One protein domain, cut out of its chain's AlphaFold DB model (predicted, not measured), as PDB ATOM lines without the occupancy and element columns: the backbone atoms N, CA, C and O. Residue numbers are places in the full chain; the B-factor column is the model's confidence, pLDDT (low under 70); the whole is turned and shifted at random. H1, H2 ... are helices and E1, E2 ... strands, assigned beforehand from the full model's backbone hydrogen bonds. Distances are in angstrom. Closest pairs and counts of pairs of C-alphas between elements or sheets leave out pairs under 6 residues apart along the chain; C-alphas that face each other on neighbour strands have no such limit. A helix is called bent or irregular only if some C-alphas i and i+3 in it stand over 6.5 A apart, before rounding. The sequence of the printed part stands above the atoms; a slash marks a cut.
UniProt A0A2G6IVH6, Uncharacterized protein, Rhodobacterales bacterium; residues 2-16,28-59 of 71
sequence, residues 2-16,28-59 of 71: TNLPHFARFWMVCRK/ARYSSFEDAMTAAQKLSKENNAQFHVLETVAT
ATOM      1  N   THR A   2      10.047 -50.440-121.805       57.25
ATOM      2  CA  THR A   2       9.510 -50.726-123.145       57.25
ATOM      3  C   THR A   2       7.978 -50.815-123.143       57.25
ATOM      4  O   THR A   2       7.429 -51.582-122.360       57.25
ATOM      5  N   ASN A   3       7.298 -50.112-124.058       68.25
ATOM      6  CA  ASN A   3       5.829 -50.134-124.223       68.25
ATOM      7  C   ASN A   3       5.296 -51.344-125.024       68.25
ATOM      8  O   ASN A   3       4.141 -51.358-125.443       68.25
ATOM      9  N   LEU A   4       6.122 -52.364-125.268       72.75
ATOM     10  CA  LEU A   4       5.711 -53.548-126.018       72.75
ATOM     11  C   LEU A   4       4.931 -54.524-125.128       72.75
ATOM     12  O   LEU A   4       5.340 -54.779-123.989       72.75
ATOM     13  N   PRO A   5       3.857 -55.144-125.648       76.94
ATOM     14  CA  PRO A   5       3.140 -56.175-124.916       76.94
ATOM     15  C   PRO A   5       4.054 -57.377-124.649       76.94
ATOM     16  O   PRO A   5       4.924 -57.705-125.455       76.94
ATOM     17  N   HIS A   6       3.842 -58.064-123.523       71.50
ATOM     18  CA  HIS A   6       4.719 -59.149-123.061       71.50
ATOM     19  C   HIS A   6       4.966 -60.238-124.117       71.50
ATOM     20  O   HIS A   6       6.084 -60.721-124.231       71.50
ATOM     21  N   PHE A   7       3.968 -60.580-124.938       74.94
ATOM     22  CA  PHE A   7       4.116 -61.592-125.992       74.94
ATOM     23  C   PHE A   7       5.074 -61.176-127.127       74.94
ATOM     24  O   PHE A   7       5.603 -62.032-127.836       74.94
ATOM     25  N   ALA A   8       5.287 -59.870-127.319       74.50
ATOM     26  CA  ALA A   8       6.207 -59.322-128.314       74.50
ATOM     27  C   ALA A   8       7.634 -59.167-127.765       74.50
ATOM     28  O   ALA A   8       8.579 -58.984-128.535       74.50
ATOM     29  N   ARG A   9       7.804 -59.265-126.441       83.31
ATOM     30  CA  ARG A   9       9.111 -59.218-125.790       83.31
ATOM     31  C   ARG A   9       9.744 -60.598-125.866       83.31
ATOM     32  O   ARG A   9       9.142 -61.616-125.532       83.31
ATOM     33  N   PHE A  10      10.971 -60.633-126.346       89.62
ATOM     34  CA  PHE A  10      11.824 -61.798-126.241       89.62
ATOM     35  C   PHE A  10      13.249 -61.333-126.022       89.62
ATOM     36  O   PHE A  10      13.608 -60.200-126.352       89.62
ATOM     37  N   TRP A  11      14.046 -62.232-125.462       93.62
ATOM     38  CA  TRP A  11      15.450 -61.976-125.225       93.62
ATOM     39  C   TRP A  11      16.294 -62.805-126.172       93.62
ATOM     40  O   TRP A  11      15.933 -63.920-126.554       93.62
ATOM     41  N   MET A  12      17.434 -62.257-126.554       95.44
ATOM     42  CA  MET A  12      18.465 -62.990-127.269       95.44
ATOM     43  C   MET A  12      19.820 -62.697-126.645       95.44
ATOM     44  O   MET A  12      19.977 -61.745-125.886       95.44
ATOM     45  N   VAL A  13      20.816 -63.507-126.983       94.12
ATOM     46  CA  VAL A  13      22.181 -63.333-126.488       94.12
ATOM     47  C   VAL A  13      23.138 -63.245-127.666       94.12
ATOM     48  O   VAL A  13      23.071 -64.059-128.588       94.12
ATOM     49  N   CYS A  14      24.044 -62.271-127.639       93.81
ATOM     50  CA  CYS A  14      25.112 -62.140-128.626       93.81
ATOM     51  C   CYS A  14      26.451 -61.828-127.954       93.81
ATOM     52  O   CYS A  14      26.503 -61.325-126.833       93.81
ATOM     53  N   ARG A  15      27.561 -62.119-128.638       92.06
ATOM     54  CA  ARG A  15      28.878 -61.638-128.203       92.06
ATOM     55  C   ARG A  15      28.912 -60.118-128.339       92.06
ATOM     56  O   ARG A  15      28.441 -59.591-129.347       92.06
ATOM     57  N   LYS A  16      29.503 -59.424-127.362       90.31
ATOM     58  CA  LYS A  16      29.688 -57.974-127.437       90.31
ATOM     59  C   LYS A  16      30.454 -57.617-128.720       90.31
ATOM     60  O   LYS A  16      31.579 -58.098-128.885       90.31
ATOM     61  N   ALA A  28      19.789 -67.716-130.575       90.31
ATOM     62  CA  ALA A  28      18.865 -68.281-129.603       90.31
ATOM     63  C   ALA A  28      17.873 -67.217-129.123       90.31
ATOM     64  O   ALA A  28      18.265 -66.085-128.823       90.31
ATOM     65  N   ARG A  29      16.600 -67.608-129.040       92.88
ATOM     66  CA  ARG A  29      15.515 -66.816-128.462       92.88
ATOM     67  C   ARG A  29      15.150 -67.392-127.095       92.88
ATOM     68  O   ARG A  29      14.961 -68.598-126.975       92.88
ATOM     69  N   TYR A  30      15.007 -66.519-126.106       93.25
ATOM     70  CA  TYR A  30      14.636 -66.842-124.731       93.25
ATOM     71  C   TYR A  30      13.312 -66.163-124.371       93.25
ATOM     72  O   TYR A  30      13.047 -65.027-124.782       93.25
ATOM     73  N   SER A  31      12.478 -66.872-123.610       87.12
ATOM     74  CA  SER A  31      11.172 -66.400-123.130       87.12
ATOM     75  C   SER A  31      11.260 -65.522-121.884       87.12
ATOM     76  O   SER A  31      10.314 -64.792-121.604       87.12
ATOM     77  N   SER A  32      12.372 -65.577-121.149       90.62
ATOM     78  CA  SER A  32      12.611 -64.773-119.951       90.62
ATOM     79  C   SER A  32      14.002 -64.135-119.975       90.62
ATOM     80  O   SER A  32      14.935 -64.635-120.614       90.62
ATOM     81  N   PHE A  33      14.147 -63.023-119.250       92.25
ATOM     82  CA  PHE A  33      15.448 -62.395-119.024       92.25
ATOM     83  C   PHE A  33      16.391 -63.310-118.226       92.25
ATOM     84  O   PHE A  33      17.586 -63.351-118.506       92.25
ATOM     85  N   GLU A  34      15.863 -64.066-117.262       95.12
ATOM     86  CA  GLU A  34      16.635 -64.963-116.393       95.12
ATOM     87  C   GLU A  34      17.304 -66.092-117.188       95.12
ATOM     88  O   GLU A  34      18.504 -66.342-117.024       95.12
ATOM     89  N   ASP A  35      16.572 -66.706-118.124       94.88
ATOM     90  CA  ASP A  35      17.110 -67.734-119.023       94.88
ATOM     91  C   ASP A  35      18.195 -67.155-119.937       94.88
ATOM     92  O   ASP A  35      19.269 -67.742-120.103       94.88
ATOM     93  N   ALA A  36      17.941 -65.970-120.502       95.94
ATOM     94  CA  ALA A  36      18.898 -65.284-121.362       95.94
ATOM     95  C   ALA A  36      20.177 -64.906-120.599       95.94
ATOM     96  O   ALA A  36      21.284 -65.083-121.111       95.94
ATOM     97  N   MET A  37      20.046 -64.426-119.363       97.19
ATOM     98  CA  MET A  37      21.179 -64.047-118.524       97.19
ATOM     99  C   MET A  37      21.998 -65.270-118.107       97.19
ATOM    100  O   MET A  37      23.227 -65.245-118.186       97.19
ATOM    101  N   THR A  38      21.333 -66.371-117.752       97.38
ATOM    102  CA  THR A  38      21.989 -67.654-117.459       97.38
ATOM    103  C   THR A  38      22.788 -68.148-118.667       97.38
ATOM    104  O   THR A  38      23.959 -68.522-118.541       97.38
ATOM    105  N   ALA A  39      22.202 -68.081-119.865       96.25
ATOM    106  CA  ALA A  39      22.889 -68.444-121.099       96.25
ATOM    107  C   ALA A  39      24.076 -67.516-121.412       96.25
ATOM    108  O   ALA A  39      25.154 -67.997-121.765       96.25
ATOM    109  N   ALA A  40      23.919 -66.200-121.239       95.56
ATOM    110  CA  ALA A  40      24.993 -65.230-121.449       95.56
ATOM    111  C   ALA A  40      26.175 -65.462-120.499       95.56
ATOM    112  O   ALA A  40      27.328 -65.428-120.932       95.56
ATOM    113  N   GLN A  41      25.907 -65.759-119.226       97.50
ATOM    114  CA  GLN A  41      26.943 -66.091-118.247       97.50
ATOM    115  C   GLN A  41      27.683 -67.380-118.611       97.50
ATOM    116  O   GLN A  41      28.911 -67.425-118.522       97.50
ATOM    117  N   LYS A  42      26.956 -68.417-119.047       96.88
ATOM    118  CA  LYS A  42      27.553 -69.672-119.519       96.88
ATOM    119  C   LYS A  42      28.485 -69.425-120.711       96.88
ATOM    120  O   LYS A  42      29.665 -69.759-120.637       96.88
ATOM    121  N   LEU A  43      27.988 -68.755-121.751       94.38
ATOM    122  CA  LEU A  43      28.764 -68.432-122.952       94.38
ATOM    123  C   LEU A  43      29.983 -67.555-122.638       94.38
ATOM    124  O   LEU A  43      31.054 -67.753-123.213       94.38
ATOM    125  N   SER A  44      29.841 -66.612-121.704       95.62
ATOM    126  CA  SER A  44      30.933 -65.746-121.263       95.62
ATOM    127  C   SER A  44      32.071 -66.531-120.617       95.62
ATOM    128  O   SER A  44      33.228 -66.308-120.975       95.62
ATOM    129  N   LYS A  45      31.749 -67.492-119.739       96.94
ATOM    130  CA  LYS A  45      32.733 -68.389-119.114       96.94
ATOM    131  C   LYS A  45      33.415 -69.293-120.141       96.94
ATOM    132  O   LYS A  45      34.634 -69.402-120.131       96.94
ATOM    133  N   GLU A  46      32.644 -69.897-121.043       96.06
ATOM    134  CA  GLU A  46      33.158 -70.832-122.058       96.06
ATOM    135  C   GLU A  46      34.103 -70.164-123.067       96.06
ATOM    136  O   GLU A  46      35.052 -70.786-123.532       96.06
ATOM    137  N   ASN A  47      33.859 -68.895-123.400       91.88
ATOM    138  CA  ASN A  47      34.596 -68.186-124.450       91.88
ATOM    139  C   ASN A  47      35.547 -67.108-123.907       91.88
ATOM    140  O   ASN A  47      36.157 -66.391-124.702       91.88
ATOM    141  N   ASN A  48      35.627 -66.949-122.580       94.19
ATOM    142  CA  ASN A  48      36.337 -65.863-121.898       94.19
ATOM    143  C   ASN A  48      36.087 -64.486-122.555       94.19
ATOM    144  O   ASN A  48      37.009 -63.749-122.909       94.19
ATOM    145  N   ALA A  49      34.816 -64.174-122.811       91.75
ATOM    146  CA  ALA A  49      34.410 -62.994-123.572       91.75
ATOM    147  C   ALA A  49      33.129 -62.367-123.015       91.75
ATOM    148  O   ALA A  49      32.341 -63.017-122.333       91.75
ATOM    149  N   GLN A  50      32.897 -61.091-123.330       92.81
ATOM    150  CA  GLN A  50      31.666 -60.397-122.950       92.81
ATOM    151  C   GLN A  50      30.516 -60.779-123.889       92.81
ATOM    152  O   GLN A  50      30.678 -60.784-125.113       92.81
ATOM    153  N   PHE A  51      29.349 -61.044-123.308       94.38
ATOM    154  CA  PHE A  51      28.095 -61.273-124.022       94.38
ATOM    155  C   PHE A  51      27.052 -60.250-123.568       94.38
ATOM    156  O   PHE A  51      27.070 -59.784-122.429       94.38
ATOM    157  N   HIS A  52      26.165 -59.873-124.479       94.12
ATOM    158  CA  HIS A  52      25.052 -58.973-124.229       94.12
ATOM    159  C   HIS A  52      23.741 -59.737-124.300       94.12
ATOM    160  O   HIS A  52      23.557 -60.590-125.170       94.12
ATOM    161  N   VAL A  53      22.842 -59.397-123.382       94.69
ATOM    162  CA  VAL A  53      21.434 -59.772-123.449       94.69
ATOM    163  C   VAL A  53      20.716 -58.653-124.193       94.69
ATOM    164  O   VAL A  53      20.780 -57.492-123.793       94.69
ATOM    165  N   LEU A  54      20.078 -59.005-125.299       92.56
ATOM    166  CA  LEU A  54      19.282 -58.109-126.123       92.56
ATOM    167  C   LEU A  54      17.811 -58.327-125.790       92.56
ATOM    168  O   LEU A  54      17.391 -59.471-125.634       92.56
ATOM    169  N   GLU A  55      17.039 -57.250-125.721       91.38
ATOM    170  CA  GLU A  55      15.588 -57.286-125.553       91.38
ATOM    171  C   GLU A  55      14.927 -56.587-126.742       91.38
ATOM    172  O   GLU A  55      15.416 -55.560-127.220       91.38
ATOM    173  N   THR A  56      13.795 -57.113-127.202       87.81
ATOM    174  CA  THR A  56      12.936 -56.397-128.147       87.81
ATOM    175  C   THR A  56      12.373 -55.133-127.501       87.81
ATOM    176  O   THR A  56      11.540 -55.211-126.598       87.81
ATOM    177  N   VAL A  57      12.803 -53.969-127.992       86.44
ATOM    178  CA  VAL A  57      12.311 -52.659-127.530       86.44
ATOM    179  C   VAL A  57      11.300 -52.004-128.477       86.44
ATOM    180  O   VAL A  57      10.507 -51.169-128.057       86.44
ATOM    181  N   ALA A  58      11.292 -52.407-129.747       84.31
ATOM    182  CA  ALA A  58      10.353 -51.943-130.764       84.31
ATOM    183  C   ALA A  58      10.149 -53.035-131.827       84.31
ATOM    184  O   ALA A  58      10.974 -53.940-131.961       84.31
ATOM    185  N   THR A  59       9.048 -52.960-132.578       84.00
ATOM    186  CA  THR A  59       8.795 -53.790-133.765       84.00
ATOM    187  C   THR A  59       8.425 -52.862-134.911       84.00
ATOM    188  O   THR A  59       7.541 -52.036-134.726       84.00
TER     189      THR A  59
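What this domain is: This is residues 2 to 16 and 28 to 59 of the 71 residues of an uncharacterized protein of Rhodobacterales bacterium (UniProt A0A2G6IVH6). A narrow ribbon of two antiparallel strands, E1 and E2, has one longer helix, H1, packed lengthwise along one of its faces, and together they make a rod. The ends of the printed part, residues 2 to 10 and 56 to 59, lie beyond one end of the ribbon, while the turn from H1 into E2, residues 48 to 50, lies at the other. The printed part has 47 residues with two named strands and one named helix, in the order E1, H1, E2, and its class is mixed, helices and strands. It is only just compact, close to loose, with a radius of gyration of the C-alphas of 11.3 A, and its C-alphas span 34 by 17 by 14 A.

How they stand to each other: Going along the printed part, strand E1, residues 11 to 15, comes first, and its antiparallel neighbour is E2, residues 51 to 55. The angle between their N-to-C directions is 152 degrees. The C-alphas of Trp 11 and Glu 55 face each other at 4.7 A, and those of Arg 15 and Phe 51 at 4.3 A. N 12 and O 54 are within hydrogen-bond range at 2.9 A, as are N 52 and O 14 at 2.8 A. A short pairing, antiparallel, joins residues 11 to 12 of E1 with residues 29 to 30. Helix H1, residues 33 to 47, comes closest to E1 at the C-alphas of Val 13 and Ala 40, 6.1 A apart. Its closest C-alphas to E2 are those of Ala 40 and Phe 51, 5.6 A apart. Centre to centre, H1 is 8.8 A from E1 and 9.5 A from E2. In H1 every O i to N i+4 pair is within hydrogen-bond range.

Where its parts are: E1 begins at C-alpha 11, at (15.450, -61.976, -125.225), and measures 13.8 A from its first to its last C-alpha. H1 runs from C-alpha 33, at (15.448, -62.395, -119.024), to C-alpha 47 and is 20.7 A long; it is not bent. E2 is 13.2 A long and ends at C-alpha 55, at (15.588, -57.286, -125.553).

The domain as a whole: The two C-alphas farthest apart are those of Pro 5 and Asn 48, at 34.7 A. Residues 17 to 27 are not printed, and C-alphas 16 and 28 stand 15.1 A apart across this cut. The link from E1 to H1 is the link across the cut; the link from H1 to E2 is tight, with 3 residues between them. The mean pLDDT of the printed part is 89.5, and residues 2 to 3 are under 70.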